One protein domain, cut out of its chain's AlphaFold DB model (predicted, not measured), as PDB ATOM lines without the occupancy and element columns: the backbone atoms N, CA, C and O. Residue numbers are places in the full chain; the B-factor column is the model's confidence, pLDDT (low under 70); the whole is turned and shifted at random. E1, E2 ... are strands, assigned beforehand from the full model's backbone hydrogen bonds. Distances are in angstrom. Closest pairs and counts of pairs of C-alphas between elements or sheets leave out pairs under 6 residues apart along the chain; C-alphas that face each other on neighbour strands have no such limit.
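This is residues 3 to 72 of the 81 residues of an uncharacterized protein of Chloracidobacterium thermophilum (strain B) (UniProt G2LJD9). With little regular structure, this is one small five-stranded sheet curled like part of a barrel, its edge strands E3 and E4 apart and joined by the long loop of residues 32 to 53. The printed part has 70 residues, no named helix, and strands E1 to E5 holding 25 residues: all strand, in the mixed order E3, E2, E1, E5, E4. It is compact, radius of gyration of the C-alphas 10.9 A, spanning 27 by 23 by 21 A.

Find C-alpha 3 at (-19.902, -0.281, -36.950), where E1, residues 3 to 6, begins; E2 follows at 12 to 16, E3 at 29 to 31. E4, residues 54 to 60, is 16.5 A long; E5, residues 63 to 68, 16.0 A, ends at (-18.458, 0.913, -20.727).

E1, E2 and E3 form a meander, each the antiparallel neighbour of the one before; look at N 4 and O 14, 2.8 A, and N 15 and O 30, 2.8 A, within hydrogen-bond range. E1 and E5 are parallel at 27 degrees; N 5 and O 64 are 2.9 A apart. E4 and E5 form an antiparallel hairpin; N 58 and O 65 are 2.8 A apart.

The printed part has no cut. Links E2 to E3 and E3 to E4 are long. Residues 70 to 72 have pLDDT under 70.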
ATOM      1  N   PRO A   3     -19.300   0.596 -37.943       92.31
ATOM      2  CA  PRO A   3     -19.902  -0.281 -36.950       92.31
ATOM      3  C   PRO A   3     -19.315   0.019 -35.572       92.31
ATOM      4  O   PRO A   3     -18.131   0.351 -35.432       92.31
ATOM      5  N   VAL A   4     -20.171  -0.079 -34.565       93.19
ATOM      6  CA  VAL A   4     -19.860   0.210 -33.174       93.19
ATOM      7  C   VAL A   4     -20.063  -1.054 -32.359       93.19
ATOM      8  O   VAL A   4     -21.161  -1.613 -32.323       93.19
ATOM      9  N   ILE A   5     -19.002  -1.486 -31.688       93.50
ATOM     10  CA  ILE A   5     -18.975  -2.711 -30.894       93.50
ATOM     11  C   ILE A   5     -18.980  -2.349 -29.409       93.50
ATOM     12  O   ILE A   5     -18.189  -1.517 -28.958       93.50
ATOM     13  N   CYS A   6     -19.852  -2.991 -28.635       91.06
ATOM     14  CA  CYS A   6     -19.803  -2.933 -27.178       91.06
ATOM     15  C   CYS A   6     -18.554  -3.665 -26.680       91.06
ATOM     16  O   CYS A   6     -18.411  -4.857 -26.931       91.06
ATOM     17  N   THR A   7     -17.669  -2.998 -25.940       90.44
ATOM     18  CA  THR A   7     -16.470  -3.656 -25.379       90.44
ATOM     19  C   THR A   7     -16.778  -4.687 -24.294       90.44
ATOM     20  O   THR A   7     -15.922  -5.511 -23.993       90.44
ATOM     21  N   PHE A   8     -17.989  -4.667 -23.731       87.38
ATOM     22  CA  PHE A   8     -18.402  -5.598 -22.684       87.38
ATOM     23  C   PHE A   8     -18.950  -6.916 -23.248       87.38
ATOM     24  O   PHE A   8     -18.388  -7.976 -23.004       87.38
ATOM     25  N   CYS A   9     -20.023  -6.865 -24.046       89.94
ATOM     26  CA  CYS A   9     -20.654  -8.065 -24.612       89.94
ATOM     27  C   CYS A   9     -20.183  -8.410 -26.035       89.94
ATOM     28  O   CYS A   9     -20.731  -9.320 -26.655       89.94
ATOM     29  N   ASN A  10     -19.227  -7.651 -26.589       90.88
ATOM     30  CA  ASN A  10     -18.675  -7.806 -27.943       90.88
ATOM     31  C   ASN A  10     -19.709  -7.819 -29.083       90.88
ATOM     32  O   ASN A  10     -19.407  -8.232 -30.200       90.88
ATOM     33  N   SER A  11     -20.924  -7.330 -28.830       91.25
ATOM     34  CA  SER A  11     -21.968  -7.228 -29.848       91.25
ATOM     35  C   SER A  11     -21.809  -5.954 -30.675       91.25
ATOM     36  O   SER A  11     -21.515  -4.887 -30.131       91.25
ATOM     37  N   GLU A  12     -22.060  -6.052 -31.981       94.44
ATOM     38  CA  GLU A  12     -22.249  -4.889 -32.846       94.44
ATOM     39  C   GLU A  12     -23.634  -4.286 -32.583       94.44
ATOM     40  O   GLU A  12     -24.664  -4.926 -32.805       94.44
ATOM     41  N   ILE A  13     -23.649  -3.069 -32.051       93.44
ATOM     42  CA  ILE A  13     -24.834  -2.464 -31.427       93.44
ATOM     43  C   ILE A  13     -25.404  -1.301 -32.229       93.44
ATOM     44  O   ILE A  13     -26.618  -1.135 -32.342       93.44
ATOM     45  N   TYR A  14     -24.509  -0.492 -32.784       93.75
ATOM     46  CA  TYR A  14     -24.840   0.747 -33.450       93.75
ATOM     47  C   TYR A  14     -23.980   0.925 -34.691       93.75
ATOM     48  O   TYR A  14     -22.886   0.380 -34.803       93.75
ATOM     49  N   THR A  15     -24.463   1.763 -35.587       94.25
ATOM     50  CA  THR A  15     -23.698   2.346 -36.672       94.25
ATOM     51  C   THR A  15     -23.512   3.821 -36.364       94.25
ATOM     52  O   THR A  15     -24.489   4.552 -36.188       94.25
ATOM     53  N   TYR A  16     -22.259   4.265 -36.313       93.56
ATOM     54  CA  TYR A  16     -21.927   5.674 -36.190       93.56
ATOM     55  C   TYR A  16     -22.100   6.379 -37.535       93.56
ATOM     56  O   TYR A  16     -21.562   5.943 -38.567       93.56
ATOM     57  N   VAL A  17     -22.856   7.472 -37.503       93.62
ATOM     58  CA  VAL A  17     -23.209   8.306 -38.660       93.62
ATOM     59  C   VAL A  17     -22.855   9.785 -38.463       93.62
ATOM     60  O   VAL A  17     -23.249  10.609 -39.280       93.62
ATOM     61  N   GLY A  18     -22.146  10.118 -37.382       91.31
ATOM     62  CA  GLY A  18     -21.731  11.484 -37.070       91.31
ATOM     63  C   GLY A  18     -20.454  11.936 -37.794       91.31
ATOM     64  O   GLY A  18     -19.903  11.190 -38.613       91.31
ATOM     65  N   PRO A  19     -19.987  13.162 -37.499       91.06
ATOM     66  CA  PRO A  19     -18.781  13.738 -38.088       91.06
ATOM     67  C   PRO A  19     -17.495  13.064 -37.577       91.06
ATOM     68  O   PRO A  19     -17.507  12.285 -36.626       91.06
ATOM     69  N   GLU A  20     -16.366  13.391 -38.204       86.44
ATOM     70  CA  GLU A  20     -15.040  13.112 -37.644       86.44
ATOM     71  C   GLU A  20     -14.397  14.424 -37.168       86.44
ATOM     72  O   GLU A  20     -14.491  15.416 -37.894       86.44
ATOM     73  N   PRO A  21     -13.747  14.466 -35.985       86.31
ATOM     74  CA  PRO A  21     -13.520  13.375 -35.025       86.31
ATOM     75  C   PRO A  21     -14.805  12.880 -34.339       86.31
ATOM     76  O   PRO A  21     -15.804  13.589 -34.275       86.31
ATOM     77  N   VAL A  22     -14.783  11.637 -33.841       87.31
ATOM     78  CA  VAL A  22     -15.981  10.966 -33.309       87.31
ATOM     79  C   VAL A  22     -16.510  11.672 -32.063       87.31
ATOM     80  O   VAL A  22     -15.848  11.731 -31.031       87.31
ATOM     81  N   GLU A  23     -17.757  12.122 -32.145       89.12
ATOM     82  CA  GLU A  23     -18.503  12.683 -31.022       89.12
ATOM     83  C   GLU A  23     -19.410  11.639 -30.354       89.12
ATOM     84  O   GLU A  23     -20.241  11.004 -31.011       89.12
ATOM     85  N   LEU A  24     -19.342  11.529 -29.025       88.00
ATOM     86  CA  LEU A  24     -20.211  10.654 -28.232       88.00
ATOM     87  C   LEU A  24     -21.570  11.314 -27.932       88.00
ATOM     88  O   LEU A  24     -21.907  11.582 -26.783       88.00
ATOM     89  N   LYS A  25     -22.353  11.603 -28.975       89.69
ATOM     90  CA  LYS A  25     -23.721  12.137 -28.850       89.69
ATOM     91  C   LYS A  25     -24.723  11.142 -29.414       89.69
ATOM     92  O   LYS A  25     -24.547  10.692 -30.541       89.69
ATOM     93  N   ALA A  26     -25.791  10.852 -28.672       90.00
ATOM     94  CA  ALA A  26     -26.788   9.832 -29.014       90.00
ATOM     95  C   ALA A  26     -27.357   9.932 -30.440       90.00
ATOM     96  O   ALA A  26     -27.490   8.923 -31.128       90.00
ATOM     97  N   VAL A  27     -27.581  11.160 -30.912       92.06
ATOM     98  CA  VAL A  27     -28.019  11.496 -32.280       92.06
ATOM     99  C   VAL A  27     -27.157  10.866 -33.387       92.06
ATOM    100  O   VAL A  27     -27.660  10.578 -34.470       92.06
ATOM    101  N   HIS A  28     -25.876  10.605 -33.125       92.88
ATOM    102  CA  HIS A  28     -24.940  10.074 -34.118       92.88
ATOM    103  C   HIS A  28     -24.906   8.542 -34.192       92.88
ATOM    104  O   HIS A  28     -24.118   7.994 -34.965       92.88
ATOM    105  N   PHE A  29     -25.724   7.838 -33.405       92.25
ATOM    106  CA  PHE A  29     -25.711   6.377 -33.302       92.25
ATOM    107  C   PHE A  29     -27.061   5.802 -33.720       92.25
ATOM    108  O   PHE A  29     -28.096   6.100 -33.126       92.25
ATOM    109  N   LYS A  30     -27.051   4.938 -34.738       93.56
ATOM    110  CA  LYS A  30     -28.250   4.238 -35.218       93.56
ATOM    111  C   LYS A  30     -28.193   2.758 -34.849       93.56
ATOM    112  O   LYS A  30     -27.148   2.159 -35.081       93.56
ATOM    113  N   PRO A  31     -29.257   2.151 -34.301       93.19
ATOM    114  CA  PRO A  31     -29.285   0.719 -33.993       93.19
ATOM    115  C   PRO A  31     -29.039  -0.121 -35.247       93.19
ATOM    116  O   PRO A  31     -29.555   0.191 -36.318       93.19
ATOM    117  N   THR A  32     -28.253  -1.190 -35.113       92.69
ATOM    118  CA  THR A  32     -27.970  -2.117 -36.224       92.69
ATOM    119  C   THR A  32     -29.093  -3.120 -36.469       92.69
ATOM    120  O   THR A  32     -29.149  -3.713 -37.544       92.69
ATOM    121  N   ARG A  33     -30.001  -3.311 -35.501       90.44
ATOM    122  CA  ARG A  33     -31.112  -4.269 -35.591       90.44
ATOM    123  C   ARG A  33     -32.482  -3.585 -35.532       90.44
ATOM    124  O   ARG A  33     -32.676  -2.703 -34.689       90.44
ATOM    125  N   PRO A  34     -33.454  -4.017 -36.359       82.62
ATOM    126  CA  PRO A  34     -34.838  -3.577 -36.233       82.62
ATOM    127  C   PRO A  34     -35.411  -4.050 -34.887       82.62
ATOM    128  O   PRO A  34     -35.240  -5.204 -34.505       82.62
ATOM    129  N   GLY A  35     -36.053  -3.143 -34.149       83.69
ATOM    130  CA  GLY A  35     -36.603  -3.404 -32.812       83.69
ATOM    131  C   GLY A  35     -35.743  -2.895 -31.650       83.69
ATOM    132  O   GLY A  35     -36.255  -2.748 -30.543       83.69
ATOM    133  N   TRP A  36     -34.473  -2.546 -31.876       88.25
ATOM    134  CA  TRP A  36     -33.708  -1.788 -30.885       88.25
ATOM    135  C   TRP A  36     -34.114  -0.317 -30.930       88.25
ATOM    136  O   TRP A  36     -34.067   0.318 -31.985       88.25
ATOM    137  N   GLY A  37     -34.526   0.222 -29.780       83.19
ATOM    138  CA  GLY A  37     -34.872   1.633 -29.650       83.19
ATOM    139  C   GLY A  37     -33.687   2.517 -30.035       83.19
ATOM    140  O   GLY A  37     -32.568   2.315 -29.557       83.19
ATOM    141  N   ALA A  38     -33.925   3.490 -30.915       83.50
ATOM    142  CA  ALA A  38     -32.908   4.475 -31.243       83.50
ATOM    143  C   ALA A  38     -32.621   5.348 -30.006       83.50
ATOM    144  O   ALA A  38     -33.572   5.787 -29.347       83.50
ATOM    145  N   PRO A  39     -31.345   5.626 -29.691       84.88
ATOM    146  CA  PRO A  39     -30.993   6.591 -28.658       84.88
ATOM    147  C   PRO A  39     -31.640   7.950 -28.956       84.88
ATOM    148  O   PRO A  39     -31.548   8.448 -30.082       84.88
ATOM    149  N   LYS A  40     -32.300   8.564 -27.969       84.38
ATOM    150  CA  LYS A  40     -32.877   9.901 -28.158       84.38
ATOM    151  C   LYS A  40     -31.774  10.960 -28.100       84.38
ATOM    152  O   LYS A  40     -30.811  10.797 -27.349       84.38
ATOM    153  N   PRO A  41     -31.888  12.063 -28.858       84.12
ATOM    154  CA  PRO A  41     -30.945  13.169 -28.747       84.12
ATOM    155  C   PRO A  41     -30.841  13.672 -27.298       84.12
ATOM    156  O   PRO A  41     -31.853  13.995 -26.687       84.12
ATOM    157  N   GLY A  42     -29.618  13.738 -26.767       80.25
ATOM    158  CA  GLY A  42     -29.341  14.187 -25.396       80.25
ATOM    159  C   GLY A  42     -29.292  13.076 -24.342       80.25
ATOM    160  O   GLY A  42     -28.688  13.288 -23.293       80.25
ATOM    161  N   ASP A  43     -29.829  11.887 -24.630       83.62
ATOM    162  CA  ASP A  43     -29.789  10.772 -23.681       83.62
ATOM    163  C   ASP A  43     -28.383  10.149 -23.594       83.62
ATOM    164  O   ASP A  43     -27.615  10.165 -24.568       83.62
ATOM    165  N   PRO A  44     -28.027   9.540 -22.446       86.00
ATOM    166  CA  PRO A  44     -26.857   8.683 -22.373       86.00
ATOM    167  C   PRO A  44     -27.013   7.487 -23.317       86.00
ATOM    168  O   PRO A  44     -28.102   6.945 -23.504       86.00
ATOM    169  N   LEU A  45     -25.900   7.044 -23.892       89.94
ATOM    170  CA  LEU A  45     -25.884   5.864 -24.744       89.94
ATOM    171  C   LEU A  45     -25.716   4.595 -23.900       89.94
ATOM    172  O   LEU A  45     -24.853   4.533 -23.021       89.94
ATOM    173  N   TYR A  46     -26.511   3.574 -24.209       90.56
ATOM    174  CA  TYR A  46     -26.499   2.276 -23.534       90.56
ATOM    175  C   TYR A  46     -26.384   1.146 -24.546       90.56
ATOM    176  O   TYR A  46     -26.814   1.275 -25.688       90.56
ATOM    177  N   CYS A  47     -25.832   0.011 -24.133       90.38
ATOM    178  CA  CYS A  47     -25.874  -1.197 -24.940       90.38
ATOM    179  C   CYS A  47     -27.308  -1.752 -24.971       90.38
ATOM    180  O   CYS A  47     -27.812  -2.128 -23.915       90.38
ATOM    181  N   PRO A  48     -27.947  -1.917 -26.144       91.12
ATOM    182  CA  PRO A  48     -29.283  -2.513 -26.223       91.12
ATOM    183  C   PRO A  48     -29.284  -4.023 -25.925       91.12
ATOM    184  O   PRO A  48     -30.349  -4.618 -25.806       91.12
ATOM    185  N   VAL A  49     -28.103  -4.649 -25.821       91.25
ATOM    186  CA  VAL A  49     -27.941  -6.080 -25.521       91.25
ATOM    187  C   VAL A  49     -27.726  -6.320 -24.028       91.25
ATOM    188  O   VAL A  49     -28.426  -7.132 -23.439       91.25
ATOM    189  N   CYS A  50     -26.753  -5.639 -23.414       88.44
ATOM    190  CA  CYS A  50     -26.360  -5.886 -22.020       88.44
ATOM    191  C   CYS A  50     -26.712  -4.748 -21.052       88.44
ATOM    192  O   CYS A  50     -26.397  -4.840 -19.873       88.44
ATOM    193  N   GLY A  51     -27.308  -3.651 -21.532       89.12
ATOM    194  CA  GLY A  51     -27.711  -2.513 -20.701       89.12
ATOM    195  C   GLY A  51     -26.565  -1.636 -20.183       89.12
ATOM    196  O   GLY A  51     -26.826  -0.619 -19.550       89.12
ATOM    197  N   SER A  52     -25.300  -1.974 -20.453       88.50
ATOM    198  CA  SER A  52     -24.152  -1.195 -19.973       88.50
ATOM    199  C   SER A  52     -24.139   0.218 -20.559       88.50
ATOM    200  O   SER A  52     -24.298   0.397 -21.769       88.50
ATOM    201  N   ARG A  53     -23.896   1.220 -19.708       89.50
ATOM    202  CA  ARG A  53     -23.747   2.620 -20.121       89.50
ATOM    203  C   ARG A  53     -22.400   2.854 -20.791       89.50
ATOM    204  O   ARG A  53     -21.364   2.448 -20.259       89.50
ATOM    205  N   PHE A  54     -22.403   3.577 -21.903       88.94
ATOM    206  CA  PHE A  54     -21.182   3.997 -22.577       88.94
ATOM    207  C   PHE A  54     -20.661   5.320 -22.036       88.94
ATOM    208  O   PHE A  54     -21.413   6.276 -21.848       88.94
ATOM    209  N   VAL A  55     -19.351   5.359 -21.809       89.12
ATOM    210  CA  VAL A  55     -18.633   6.516 -21.250       89.12
ATOM    211  C   VAL A  55     -17.542   7.039 -22.177       89.12
ATOM    212  O   VAL A  55     -17.008   8.117 -21.950       89.12
ATOM    213  N   GLY A  56     -17.215   6.297 -23.236       88.81
ATOM    214  CA  GLY A  56     -16.160   6.677 -24.164       88.81
ATOM    215  C   GLY A  56     -16.178   5.868 -25.452       88.81
ATOM    216  O   GLY A  56     -16.940   4.911 -25.609       88.81
ATOM    217  N   VAL A  57     -15.299   6.256 -26.372       88.19
ATOM    218  CA  VAL A  57     -15.071   5.568 -27.645       88.19
ATOM    219  C   VAL A  57     -13.582   5.328 -27.818       88.19
ATOM    220  O   VAL A  57     -12.767   6.215 -27.583       88.19
ATOM    221  N   SER A  58     -13.237   4.128 -28.263       86.38
ATOM    222  CA  SER A  58     -11.917   3.759 -28.751       86.38
ATOM    223  C   SER A  58     -12.017   3.421 -30.235       86.38
ATOM    224  O   SER A  58     -12.979   2.785 -30.673       86.38
ATOM    225  N   VAL A  59     -11.032   3.848 -31.021       84.56
ATOM    226  CA  VAL A  59     -10.914   3.483 -32.435       84.56
ATOM    227  C   VAL A  59      -9.808   2.443 -32.554       84.56
ATOM    228  O   VAL A  59      -8.656   2.738 -32.252       84.56
ATOM    229  N   GLN A  60     -10.138   1.232 -33.001       78.94
ATOM    230  CA  GLN A  60      -9.161   0.165 -33.242       78.94
ATOM    231  C   GLN A  60      -9.419  -0.457 -34.609       78.94
ATOM    232  O   GLN A  60     -10.549  -0.835 -34.901       78.94
ATOM    233  N   ASN A  61      -8.392  -0.564 -35.457       78.44
ATOM    234  CA  ASN A  61      -8.495  -1.176 -36.791       78.44
ATOM    235  C   ASN A  61      -9.676  -0.642 -37.628       78.44
ATOM    236  O   ASN A  61     -10.395  -1.406 -38.267       78.44
ATOM    237  N   LYS A  62      -9.896   0.682 -37.607       77.31
ATOM    238  CA  LYS A  62     -11.022   1.376 -38.276       77.31
ATOM    239  C   LYS A  62     -12.425   1.000 -37.758       77.31
ATOM    240  O   LYS A  62     -13.416   1.445 -38.333       77.31
ATOM    241  N   GLN A  63     -12.523   0.250 -36.660       82.56
ATOM    242  CA  GLN A  63     -13.770  -0.058 -35.959       82.56
ATOM    243  C   GLN A  63     -13.926   0.830 -34.724       82.56
ATOM    244  O   GLN A  63     -12.949   1.136 -34.034       82.56
ATOM    245  N   LEU A  64     -15.164   1.229 -34.432       91.69
ATOM    246  CA  LEU A  64     -15.484   1.958 -33.211       91.69
ATOM    247  C   LEU A  64     -15.844   0.970 -32.109       91.69
ATOM    248  O   LEU A  64     -16.666   0.075 -32.291       91.69
ATOM    249  N   ARG A  65     -15.234   1.147 -30.945       91.44
ATOM    250  CA  ARG A  65     -15.469   0.341 -29.752       91.44
ATOM    251  C   ARG A  65     -15.956   1.255 -28.642       91.44
ATOM    252  O   ARG A  65     -15.246   2.177 -28.249       91.44
ATOM    253  N   MET A  66     -17.168   1.029 -28.151       89.06
ATOM    254  CA  MET A  66     -17.701   1.808 -27.036       89.06
ATOM    255  C   MET A  66     -17.211   1.237 -25.717       89.06
ATOM    256  O   MET A  66     -17.412   0.056 -25.423       89.06
ATOM    257  N   VAL A  67     -16.571   2.099 -24.935       86.75
ATOM    258  CA  VAL A  67     -16.080   1.798 -23.591       86.75
ATOM    259  C   VAL A  67     -17.243   1.935 -22.618       86.75
ATOM    260  O   VAL A  67     -17.968   2.935 -22.646       86.75
ATOM    261  N   VAL A  68     -17.432   0.923 -21.777       84.31
ATOM    262  CA  VAL A  68     -18.458   0.913 -20.727       84.31
ATOM    263  C   VAL A  68     -17.887   1.422 -19.402       84.31
ATOM    264  O   VAL A  68     -16.689   1.293 -19.159       84.31
ATOM    265  N   SER A  69     -18.730   2.006 -18.544       77.19
ATOM    266  CA  SER A  69     -18.318   2.373 -17.178       77.19
ATOM    267  C   SER A  69     -17.922   1.127 -16.372       77.19
ATOM    268  O   SER A  69     -18.606   0.103 -16.447       77.19
ATOM    269  N   SER A  70     -16.855   1.225 -15.571       63.06
ATOM    270  CA  SER A  70     -16.385   0.163 -14.667       63.06
ATOM    271  C   SER A  70     -17.413  -0.214 -13.598       63.06
ATOM    272  O   SER A  70     -17.439  -1.361 -13.165       63.06
ATOM    273  N   GLU A  71     -18.320   0.698 -13.238       61.41
ATOM    274  CA  GLU A  71     -19.452   0.419 -12.340       61.41
ATOM    275  C   GLU A  71     -20.422  -0.628 -12.921       61.41
ATOM    276  O   GLU A  71     -21.150  -1.282 -12.183       61.41
ATOM    277  N   TYR A  72     -20.399  -0.817 -14.245       53.56
ATOM    278  CA  TYR A  72     -21.150  -1.845 -14.973       53.56
ATOM    279  C   TYR A  72     -20.237  -2.963 -15.500       53.56
ATOM    280  O   TYR A  72     -20.713  -3.864 -16.193       53.56
TER     281      TYR A  72